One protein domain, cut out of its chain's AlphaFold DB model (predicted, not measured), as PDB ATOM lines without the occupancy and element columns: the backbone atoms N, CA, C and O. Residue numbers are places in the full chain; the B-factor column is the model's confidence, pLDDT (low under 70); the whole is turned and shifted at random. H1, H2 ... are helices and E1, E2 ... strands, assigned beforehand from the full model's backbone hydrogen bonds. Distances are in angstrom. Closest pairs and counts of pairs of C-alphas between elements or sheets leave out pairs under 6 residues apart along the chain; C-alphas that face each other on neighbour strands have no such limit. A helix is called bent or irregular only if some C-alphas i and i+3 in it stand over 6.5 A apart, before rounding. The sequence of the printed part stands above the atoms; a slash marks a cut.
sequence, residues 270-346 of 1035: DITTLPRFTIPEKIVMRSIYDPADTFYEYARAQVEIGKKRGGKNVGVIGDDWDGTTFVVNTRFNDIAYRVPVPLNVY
ATOM      1  N   ASP A 270      33.052 -41.600 -24.389       78.44
ATOM      2  CA  ASP A 270      32.034 -40.563 -24.328       78.44
ATOM      3  C   ASP A 270      30.655 -41.188 -24.069       78.44
ATOM      4  O   ASP A 270      30.120 -41.927 -24.895       78.44
ATOM      5  N   ILE A 271      30.095 -40.891 -22.896       78.19
ATOM      6  CA  ILE A 271      28.765 -41.336 -22.455       78.19
ATOM      7  C   ILE A 271      27.659 -40.306 -22.720       78.19
ATOM      8  O   ILE A 271      26.510 -40.548 -22.358       78.19
ATOM      9  N   THR A 272      27.948 -39.172 -23.367       76.62
ATOM     10  CA  THR A 272      26.922 -38.147 -23.659       76.62
ATOM     11  C   THR A 272      25.869 -38.599 -24.680       76.62
ATOM     12  O   THR A 272      24.794 -38.006 -24.746       76.62
ATOM     13  N   THR A 273      26.144 -39.667 -25.438       82.50
ATOM     14  CA  THR A 273      25.193 -40.322 -26.355       82.50
ATOM     15  C   THR A 273      24.489 -41.548 -25.763       82.50
ATOM     16  O   THR A 273      23.719 -42.189 -26.474       82.50
ATOM     17  N   LEU A 274      24.757 -41.919 -24.507       84.69
ATOM     18  CA  LEU A 274      24.107 -43.062 -23.855       84.69
ATOM     19  C   LEU A 274      22.669 -42.687 -23.429       84.69
ATOM     20  O   LEU A 274      22.502 -41.667 -22.757       84.69
ATOM     21  N   PRO A 275      21.630 -43.481 -23.767       87.00
ATOM     22  CA  PRO A 275      20.267 -43.228 -23.297       87.00
ATOM     23  C   PRO A 275      20.184 -43.294 -21.767       87.00
ATOM     24  O   PRO A 275      20.640 -44.261 -21.156       87.00
ATOM     25  N   ARG A 276      19.592 -42.278 -21.130       84.19
ATOM     26  CA  ARG A 276      19.425 -42.218 -19.669       84.19
ATOM     27  C   ARG A 276      17.943 -42.209 -19.320       84.19
ATOM     28  O   ARG A 276      17.249 -41.239 -19.604       84.19
ATOM     29  N   PHE A 277      17.493 -43.294 -18.698       87.62
ATOM     30  CA  PHE A 277      16.103 -43.508 -18.305       87.62
ATOM     31  C   PHE A 277      15.859 -43.184 -16.825       87.62
ATOM     32  O   PHE A 277      16.675 -43.504 -15.953       87.62
ATOM     33  N   THR A 278      14.709 -42.575 -16.561       87.06
ATOM     34  CA  THR A 278      14.089 -42.369 -15.245       87.06
ATOM     35  C   THR A 278      13.657 -43.697 -14.609       87.06
ATOM     36  O   THR A 278      13.592 -44.738 -15.268       87.06
ATOM     37  N   ILE A 279      13.334 -43.685 -13.311       86.94
ATOM     38  CA  ILE A 279      12.865 -44.889 -12.606       86.94
ATOM     39  C   ILE A 279      11.556 -45.461 -13.205       86.94
ATOM     40  O   ILE A 279      11.539 -46.668 -13.450       86.94
ATOM     41  N   PRO A 280      10.503 -44.675 -13.528       87.94
ATOM     42  CA  PRO A 280       9.304 -45.204 -14.190       87.94
ATOM     43  C   PRO A 280       9.596 -45.886 -15.534       87.94
ATOM     44  O   PRO A 280       9.105 -46.985 -15.781       87.94
ATOM     45  N   GLU A 281      10.459 -45.300 -16.372       88.25
ATOM     46  CA  GLU A 281      10.884 -45.907 -17.645       88.25
ATOM     47  C   GLU A 281      11.613 -47.245 -17.424       88.25
ATOM     48  O   GLU A 281      11.366 -48.205 -18.153       88.25
ATOM     49  N   LYS A 282      12.458 -47.348 -16.387       89.50
ATOM     50  CA  LYS A 282      13.136 -48.606 -16.015       89.50
ATOM     51  C   LYS A 282      12.182 -49.675 -15.479       89.50
ATOM     52  O   LYS A 282      12.373 -50.845 -15.801       89.50
ATOM     53  N   ILE A 283      11.160 -49.290 -14.709       88.81
ATOM     54  CA  ILE A 283      10.098 -50.203 -14.250       88.81
ATOM     55  C   ILE A 283       9.348 -50.765 -15.460       88.81
ATOM     56  O   ILE A 283       9.224 -51.982 -15.596       88.81
ATOM     57  N   VAL A 284       8.922 -49.893 -16.380       89.19
ATOM     58  CA  VAL A 284       8.239 -50.302 -17.615       89.19
ATOM     59  C   VAL A 284       9.125 -51.252 -18.433       89.19
ATOM     60  O   VAL A 284       8.699 -52.369 -18.720       89.19
ATOM     61  N   MET A 285      10.383 -50.883 -18.695       88.06
ATOM     62  CA  MET A 285      11.367 -51.707 -19.418       88.06
ATOM     63  C   MET A 285      11.634 -53.089 -18.784       88.06
ATOM     64  O   MET A 285      11.964 -54.018 -19.511       88.06
ATOM     65  N   ARG A 286      11.489 -53.262 -17.459       85.38
ATOM     66  CA  ARG A 286      11.621 -54.578 -16.789       85.38
ATOM     67  C   ARG A 286      10.335 -55.406 -16.765       85.38
ATOM     68  O   ARG A 286      10.407 -56.617 -16.578       85.38
ATOM     69  N   SER A 287       9.179 -54.761 -16.908       82.81
ATOM     70  CA  SER A 287       7.863 -55.418 -16.871       82.81
ATOM     71  C   SER A 287       7.440 -56.044 -18.207       82.81
ATOM     72  O   SER A 287       6.608 -56.948 -18.229       82.81
ATOM     73  N   ILE A 288       8.016 -55.583 -19.320       83.12
ATOM     74  CA  ILE A 288       7.703 -56.058 -20.674       83.12
ATOM     75  C   ILE A 288       8.537 -57.310 -21.004       83.12
ATOM     76  O   ILE A 288       9.675 -57.435 -20.563       83.12
ATOM     77  N   TYR A 289       7.968 -58.236 -21.784       76.50
ATOM     78  CA  TYR A 289       8.670 -59.431 -22.271       76.50
ATOM     79  C   TYR A 289       9.759 -59.088 -23.303       76.50
ATOM     80  O   TYR A 289      10.903 -59.493 -23.122       76.50
ATOM     81  N   ASP A 290       9.415 -58.293 -24.323       81.88
ATOM     82  CA  ASP A 290      10.359 -57.715 -25.287       81.88
ATOM     83  C   ASP A 290      10.417 -56.174 -25.155       81.88
ATOM     84  O   ASP A 290       9.495 -55.463 -25.582       81.88
ATOM     85  N   PRO A 291      11.472 -55.621 -24.528       83.38
ATOM     86  CA  PRO A 291      11.635 -54.177 -24.415       83.38
ATOM     87  C   PRO A 291      12.121 -53.505 -25.707       83.38
ATOM     88  O   PRO A 291      11.993 -52.284 -25.807       83.38
ATOM     89  N   ALA A 292      12.666 -54.244 -26.683       85.19
ATOM     90  CA  ALA A 292      13.254 -53.680 -27.897       85.19
ATOM     91  C   ALA A 292      12.185 -53.018 -28.766       85.19
ATOM     92  O   ALA A 292      12.249 -51.803 -28.975       85.19
ATOM     93  N   ASP A 293      11.148 -53.774 -29.141       82.25
ATOM     94  CA  ASP A 293       9.966 -53.282 -29.869       82.25
ATOM     95  C   ASP A 293       9.380 -52.016 -29.223       82.25
ATOM     96  O   ASP A 293       8.970 -51.067 -29.891       82.25
ATOM     97  N   THR A 294       9.355 -51.988 -27.888       83.56
ATOM     98  CA  THR A 294       8.703 -50.917 -27.131       83.56
ATOM     99  C   THR A 294       9.580 -49.666 -27.000       83.56
ATOM    100  O   THR A 294       9.051 -48.554 -27.082       83.56
ATOM    101  N   PHE A 295      10.899 -49.811 -26.819       87.75
ATOM    102  CA  PHE A 295      11.815 -48.698 -26.530       87.75
ATOM    103  C   PHE A 295      12.701 -48.252 -27.703       87.75
ATOM    104  O   PHE A 295      13.292 -47.178 -27.580       87.75
ATOM    105  N   TYR A 296      12.813 -48.997 -28.814       87.31
ATOM    106  CA  TYR A 296      13.803 -48.744 -29.883       87.31
ATOM    107  C   TYR A 296      13.813 -47.284 -30.360       87.31
ATOM    108  O   TYR A 296      14.834 -46.604 -30.244       87.31
ATOM    109  N   GLU A 297      12.668 -46.756 -30.809       83.94
ATOM    110  CA  GLU A 297      12.571 -45.375 -31.310       83.94
ATOM    111  C   GLU A 297      12.836 -44.330 -30.216       83.94
ATOM    112  O   GLU A 297      13.460 -43.295 -30.458       83.94
ATOM    113  N   TYR A 298      12.418 -44.609 -28.979       84.19
ATOM    114  CA  TYR A 298      12.622 -43.697 -27.856       84.19
ATOM    115  C   TYR A 298      14.098 -43.631 -27.434       84.19
ATOM    116  O   TYR A 298      14.661 -42.545 -27.264       84.19
ATOM    117  N   ALA A 299      14.759 -44.784 -27.341       86.75
ATOM    118  CA  ALA A 299      16.185 -44.884 -27.072       86.75
ATOM    119  C   ALA A 299      17.001 -44.244 -28.210       86.75
ATOM    120  O   ALA A 299      17.879 -43.420 -27.947       86.75
ATOM    121  N   ARG A 300      16.657 -44.534 -29.472       86.50
ATOM    122  CA  ARG A 300      17.253 -43.932 -30.677       86.50
ATOM    123  C   ARG A 300      17.163 -42.405 -30.665       86.50
ATOM    124  O   ARG A 300      18.182 -41.738 -30.870       86.50
ATOM    125  N   ALA A 301      15.995 -41.845 -30.345       83.75
ATOM    126  CA  ALA A 301      15.803 -40.401 -30.214       83.75
ATOM    127  C   ALA A 301      16.708 -39.785 -29.128       83.75
ATOM    128  O   ALA A 301      17.313 -38.735 -29.360       83.75
ATOM    129  N   GLN A 302      16.878 -40.452 -27.979       83.06
ATOM    130  CA  GLN A 302      17.806 -40.009 -26.926       83.06
ATOM    131  C   GLN A 302      19.272 -40.018 -27.404       83.06
ATOM    132  O   GLN A 302      19.994 -39.043 -27.165       83.06
ATOM    133  N   VAL A 303      19.713 -41.042 -28.155       85.88
ATOM    134  CA  VAL A 303      21.061 -41.053 -28.767       85.88
ATOM    135  C   VAL A 303      21.219 -39.882 -29.748       85.88
ATOM    136  O   VAL A 303      22.227 -39.177 -29.705       85.88
ATOM    137  N   GLU A 304      20.238 -39.629 -30.621       83.69
ATOM    138  CA  GLU A 304      20.283 -38.504 -31.570       83.69
ATOM    139  C   GLU A 304      20.316 -37.132 -30.886       83.69
ATOM    140  O   GLU A 304      21.005 -36.221 -31.357       83.69
ATOM    141  N   ILE A 305      19.616 -36.976 -29.763       79.94
ATOM    142  CA  ILE A 305      19.700 -35.780 -28.920       79.94
ATOM    143  C   ILE A 305      21.115 -35.638 -28.330       79.94
ATOM    144  O   ILE A 305      21.676 -34.541 -28.368       79.94
ATOM    145  N   GLY A 306      21.738 -36.728 -27.869       78.62
ATOM    146  CA  GLY A 306      23.141 -36.735 -27.433       78.62
ATOM    147  C   GLY A 306      24.119 -36.292 -28.532       78.62
ATOM    148  O   GLY A 306      24.975 -35.438 -28.293       78.62
ATOM    149  N   LYS A 307      23.934 -36.774 -29.770       80.25
ATOM    150  CA  LYS A 307      24.728 -36.344 -30.942       80.25
ATOM    151  C   LYS A 307      24.575 -34.842 -31.217       80.25
ATOM    152  O   LYS A 307      25.564 -34.157 -31.464       80.25
ATOM    153  N   LYS A 308      23.348 -34.306 -31.127       76.81
ATOM    154  CA  LYS A 308      23.057 -32.866 -31.304       76.81
ATOM    155  C   LYS A 308      23.722 -31.987 -30.231       76.81
ATOM    156  O   LYS A 308      24.079 -30.851 -30.527       76.81
ATOM    157  N   ARG A 309      23.982 -32.525 -29.031       72.19
ATOM    158  CA  ARG A 309      24.780 -31.884 -27.960       72.19
ATOM    159  C   ARG A 309      26.306 -32.004 -28.162       72.19
ATOM    160  O   ARG A 309      27.063 -31.719 -27.240       72.19
ATOM    161  N   GLY A 310      26.770 -32.436 -29.339       70.44
ATOM    162  CA  GLY A 310      28.194 -32.593 -29.659       70.44
ATOM    163  C   GLY A 310      28.830 -33.906 -29.185       70.44
ATOM    164  O   GLY A 310      30.049 -34.046 -29.280       70.44
ATOM    165  N   GLY A 311      28.031 -34.859 -28.692       74.75
ATOM    166  CA  GLY A 311      28.508 -36.166 -28.246       74.75
ATOM    167  C   GLY A 311      29.021 -37.051 -29.382       74.75
ATOM    168  O   GLY A 311      28.464 -37.069 -30.486       74.75
ATOM    169  N   LYS A 312      30.089 -37.810 -29.122       78.25
ATOM    170  CA  LYS A 312      30.699 -38.725 -30.100       78.25
ATOM    171  C   LYS A 312      29.839 -39.972 -30.316       78.25
ATOM    172  O   LYS A 312      29.318 -40.557 -29.378       78.25
ATOM    173  N   ASN A 313      29.795 -40.466 -31.554       74.38
ATOM    174  CA  ASN A 313      29.216 -41.776 -31.872       74.38
ATOM    175  C   ASN A 313      30.122 -42.915 -31.354       74.38
ATOM    176  O   ASN A 313      30.955 -43.419 -32.107       74.38
ATOM    177  N   VAL A 314      29.987 -43.312 -30.082       72.62
ATOM    178  CA  VAL A 314      30.737 -44.455 -29.503       72.62
ATOM    179  C   VAL A 314      29.936 -45.766 -29.550       72.62
ATOM    180  O   VAL A 314      30.508 -46.853 -29.645       72.62
ATOM    181  N   GLY A 315      28.606 -45.671 -29.531       74.25
ATOM    182  CA  GLY A 315      27.680 -46.795 -29.679       74.25
ATOM    183  C   GLY A 315      26.621 -46.535 -30.748       74.25
ATOM    184  O   GLY A 315      26.437 -45.400 -31.200       74.25
ATOM    185  N   VAL A 316      25.933 -47.600 -31.155       72.88
ATOM    186  CA  VAL A 316      24.829 -47.576 -32.123       72.88
ATOM    187  C   VAL A 316      23.736 -48.505 -31.605       72.88
ATOM    188  O   VAL A 316      24.026 -49.642 -31.248       72.88
ATOM    189  N   ILE A 317      22.496 -48.017 -31.585       81.12
ATOM    190  CA  ILE A 317      21.305 -48.868 -31.510       81.12
ATOM    191  C   ILE A 317      21.044 -49.301 -32.952       81.12
ATOM    192  O   ILE A 317      20.717 -48.460 -33.790       81.12
ATOM    193  N   GLY A 318      21.353 -50.561 -33.252       77.19
ATOM    194  CA  GLY A 318      21.033 -51.207 -34.526       77.19
ATOM    195  C   GLY A 318      19.725 -51.981 -34.414       77.19
ATOM    196  O   GLY A 318      19.141 -52.037 -33.339       77.19
ATOM    197  N   ASP A 319      19.277 -52.581 -35.510       75.75
ATOM    198  CA  ASP A 319      17.957 -53.220 -35.554       75.75
ATOM    199  C   ASP A 319      17.916 -54.523 -34.725       75.75
ATOM    200  O   ASP A 319      16.897 -54.831 -34.121       75.75
ATOM    201  N   ASP A 320      19.063 -55.196 -34.556       80.88
ATOM    202  CA  ASP A 320      19.269 -56.334 -33.640       80.88
ATOM    203  C   ASP A 320      19.437 -55.909 -32.152       80.88
ATOM    204  O   ASP A 320      20.273 -56.460 -31.427       80.88
ATOM    205  N   TRP A 321      18.745 -54.860 -31.687       85.69
ATOM    206  CA  TRP A 321      18.909 -54.345 -30.319       85.69
ATOM    207  C   TRP A 321      18.119 -55.160 -29.284       85.69
ATOM    208  O   TRP A 321      16.938 -55.411 -29.456       85.69
ATOM    209  N   ASP A 322      18.751 -55.499 -28.158       82.56
ATOM    210  CA  ASP A 322      18.194 -56.321 -27.065       82.56
ATOM    211  C   ASP A 322      17.239 -55.577 -26.102       82.56
ATOM    212  O   ASP A 322      16.946 -56.057 -25.002       82.56
ATOM    213  N   GLY A 323      16.841 -54.349 -26.445       85.06
ATOM    214  CA  GLY A 323      15.984 -53.493 -25.623       85.06
ATOM    215  C   GLY A 323      16.588 -52.996 -24.303       85.06
ATOM    216  O   GLY A 323      15.951 -52.197 -23.614       85.06
ATOM    217  N   THR A 324      17.784 -53.449 -23.903       86.69
ATOM    218  CA  THR A 324      18.250 -53.339 -22.507       86.69
ATOM    219  C   THR A 324      19.720 -52.960 -22.331       86.69
ATOM    220  O   THR A 324      20.057 -52.396 -21.283       86.69
ATOM    221  N   THR A 325      20.598 -53.172 -23.317       89.62
ATOM    222  CA  THR A 325      22.022 -52.801 -23.263       89.62
ATOM    223  C   THR A 325      22.425 -51.856 -24.397       89.62
ATOM    224  O   THR A 325      22.028 -51.998 -25.548       89.62
ATOM    225  N   PHE A 326      23.239 -50.844 -24.090       90.19
ATOM    226  CA  PHE A 326      23.823 -49.953 -25.091       90.19
ATOM    227  C   PHE A 326      25.266 -50.373 -25.372       90.19
ATOM    228  O   PHE A 326      26.140 -50.240 -24.512       90.19
ATOM    229  N   VAL A 327      25.527 -50.894 -26.573       88.88
ATOM    230  CA  VAL A 327      26.850 -51.422 -26.935       88.88
ATOM    231  C   VAL A 327      27.807 -50.291 -27.310       88.88
ATOM    232  O   VAL A 327      27.723 -49.689 -28.384       88.88
ATOM    233  N   VAL A 328      28.763 -50.036 -26.420       89.06
ATOM    234  CA  VAL A 328      29.843 -49.058 -26.580       89.06
ATOM    235  C   VAL A 328      31.057 -49.735 -27.220       89.06
ATOM    236  O   VAL A 328      31.535 -50.757 -26.730       89.06
ATOM    237  N   ASN A 329      31.594 -49.164 -28.299       87.94
ATOM    238  CA  ASN A 329      32.792 -49.675 -28.968       87.94
ATOM    239  C   ASN A 329      34.039 -48.913 -28.500       87.94
ATOM    240  O   ASN A 329      34.101 -47.689 -28.595       87.94
ATOM    241  N   THR A 330      35.063 -49.630 -28.042       88.69
ATOM    242  CA  THR A 330      36.348 -49.044 -27.621       88.69
ATOM    243  C   THR A 330      37.532 -49.879 -28.117       88.69
ATOM    244  O   THR A 330      37.350 -51.009 -28.569       88.69
ATOM    245  N   ARG A 331      38.755 -49.335 -28.078       89.38
ATOM    246  CA  ARG A 331      39.986 -50.042 -28.478       89.38
ATOM    247  C   ARG A 331      41.032 -50.001 -27.371       89.38
ATOM    248  O   ARG A 331      41.312 -48.936 -26.824       89.38
ATOM    249  N   PHE A 332      41.628 -51.152 -27.080       90.50
ATOM    250  CA  PHE A 332      42.666 -51.324 -26.063       90.50
ATOM    251  C   PHE A 332      43.660 -52.396 -26.525       90.50
ATOM    252  O   PHE A 332      43.237 -53.459 -26.969       90.50
ATOM    253  N   ASN A 333      44.970 -52.128 -26.442       86.06
ATOM    254  CA  ASN A 333      46.028 -53.002 -26.982       86.06
ATOM    255  C   ASN A 333      45.733 -53.477 -28.426       86.06
ATOM    256  O   ASN A 333      45.775 -54.671 -28.711       86.06
ATOM    257  N   ASP A 334      45.339 -52.540 -29.298       83.94
ATOM    258  CA  ASP A 334      44.910 -52.735 -30.699       83.94
ATOM    259  C   ASP A 334      43.688 -53.651 -30.941       83.94
ATOM    260  O   ASP A 334      43.162 -53.705 -32.054       83.94
ATOM    261  N   ILE A 335      43.147 -54.283 -29.898       89.06
ATOM    262  CA  ILE A 335      41.914 -55.073 -29.938       89.06
ATOM    263  C   ILE A 335      40.702 -54.143 -29.775       89.06
ATOM    264  O   ILE A 335      40.683 -53.257 -28.916       89.06
ATOM    265  N   ALA A 336      39.668 -54.354 -30.593       89.44
ATOM    266  CA  ALA A 336      38.377 -53.691 -30.448       89.44
ATOM    267  C   ALA A 336      37.466 -54.477 -29.491       89.44
ATOM    268  O   ALA A 336      37.218 -55.664 -29.698       89.44
ATOM    269  N   TYR A 337      36.943 -53.798 -28.473       89.69
ATOM    270  CA  TYR A 337      36.019 -54.348 -27.485       89.69
ATOM    271  C   TYR A 337      34.625 -53.753 -27.669       89.69
ATOM    272  O   TYR A 337      34.472 -52.536 -27.805       89.69
ATOM    273  N   ARG A 338      33.613 -54.620 -27.611       88.94
ATOM    274  CA  ARG A 338      32.212 -54.247 -27.401       88.94
ATOM    275  C   ARG A 338      31.930 -54.315 -25.902       88.94
ATOM    276  O   ARG A 338      32.147 -55.357 -25.292       88.94
ATOM    277  N   VAL A 339      31.491 -53.205 -25.320       89.69
ATOM    278  CA  VAL A 339      31.140 -53.066 -23.901       89.69
ATOM    279  C   VAL A 339      29.620 -52.872 -23.825       89.69
ATOM    280  O   VAL A 339      29.149 -51.786 -24.171       89.69
ATOM    281  N   PRO A 340      28.837 -53.897 -23.447       89.56
ATOM    282  CA  PRO A 340      27.390 -53.768 -23.303       89.56
ATOM    283  C   PRO A 340      27.076 -53.027 -21.999       89.56
ATOM    284  O   PRO A 340      27.321 -53.548 -20.914       89.56
ATOM    285  N   VAL A 341      26.565 -51.798 -22.084       90.12
ATOM    286  CA  VAL A 341      26.190 -51.015 -20.897       90.12
ATOM    287  C   VAL A 341      24.698 -51.207 -20.603       90.12
ATOM    288  O   VAL A 341      23.880 -50.658 -21.344       90.12
ATOM    289  N   PRO A 342      24.302 -51.959 -19.559       90.06
ATOM    290  CA  PRO A 342      22.895 -52.186 -19.243       90.06
ATOM    291  C   PRO A 342      22.202 -50.899 -18.769       90.06
ATOM    292  O   PRO A 342      22.621 -50.242 -17.813       90.06
ATOM    293  N   LEU A 343      21.109 -50.550 -19.444       89.56
ATOM    294  CA  LEU A 343      20.339 -49.320 -19.239       89.56
ATOM    295  C   LEU A 343      19.287 -49.454 -18.127       89.56
ATOM    296  O   LEU A 343      18.818 -48.456 -17.580       89.56
ATOM    297  N   ASN A 344      18.927 -50.689 -17.774       87.81
ATOM    298  CA  ASN A 344      17.843 -51.023 -16.851       87.81
ATOM    299  C   ASN A 344      18.265 -51.155 -15.374       87.81
ATOM    300  O   ASN A 344      17.404 -51.427 -14.539       87.81
ATOM    301  N   VAL A 345      19.548 -50.977 -15.029       87.62
ATOM    302  CA  VAL A 345      20.099 -51.192 -13.670       87.62
ATOM    303  C   VAL A 345      19.553 -50.181 -12.652       87.62
ATOM    304  O   VAL A 345      19.479 -48.978 -12.945       87.62
ATOM    305  N   TYR A 346      19.212 -50.654 -11.452       87.25
ATOM    306  CA  TYR A 346      18.775 -49.837 -10.312       87.25
ATOM    307  C   TYR A 346      19.921 -49.525  -9.319       87.25
ATOM    308  O   TYR A 346      20.962 -50.180  -9.360       87.25
TER     309      TYR A 346
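What this domain is: This is residues 270 to 346 of the 1035 residues of an uncharacterized protein of Rhizoclosmatium globosum (UniProt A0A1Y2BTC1). What is the overall picture? The helix H2 and the strand hairpin of E1 and E2 spread as a V, with the short helix H1 at the closed end and residues 309 to 324 folding back from the far end of H2 to E1. The hairpin makes much of the length, and its tip, residues 331 to 336, sticks out free. What is the make-up? The printed part has 77 residues, with two named helices, then two named strands, H1 H2 E1 E2, in the class mixed, helices and strands; the sheet, E1 - E2, is antiparallel. How large is it? It is compact by its radius of gyration of the C-alphas, 12.8 A, yet elongated, spanning 40 by 25 by 25 A.

Where its parts are: Where are the helices? H1 is residues 279 to 287, beginning at C-alpha 279 (12.865, -44.889, -12.606). H2 is residues 291 to 308, 25.1 A long; it is irregular, C-alphas 294 and 297 being 7.9 A apart, with a kink of 34 degrees near residue 298. Where are the strands? E1 is residues 325 to 332, 20.9 A, and E2 is residues 335 to 342, 22.0 A, ending at C-alpha 342 (22.895, -52.186, -19.243).

How they stand to each other: How do the helices stand? H1 and H2 are close but not clearly touching, the closest C-alphas being those of Met 285 and Pro 291, 5.6 A apart. They run opposite ways at a shallow tilt of 34.8 degrees, only just short of steep. Are their backbones in order? Each O i to N i+4 pair of H1 is within hydrogen-bond range, and 12 of 14 in H2. How do the strands pair? E1 and E2 form a hairpin, antiparallel at 154 degrees; N 326 and O 341, 2.8 A, are within hydrogen-bond range. What stays apart? H1 is apart from E1 and E2, and H2 from E2.

The domain as a whole: How far does it reach? The C-alphas farthest apart are those of Pro 280 and Asp 334, 40.0 A. Which links are long? H2 to E1 is long, with 16 residues, and the other two are tight. Is anything cut or uncertain? The printed part has no cut, and no printed residue is under 70 in pLDDT.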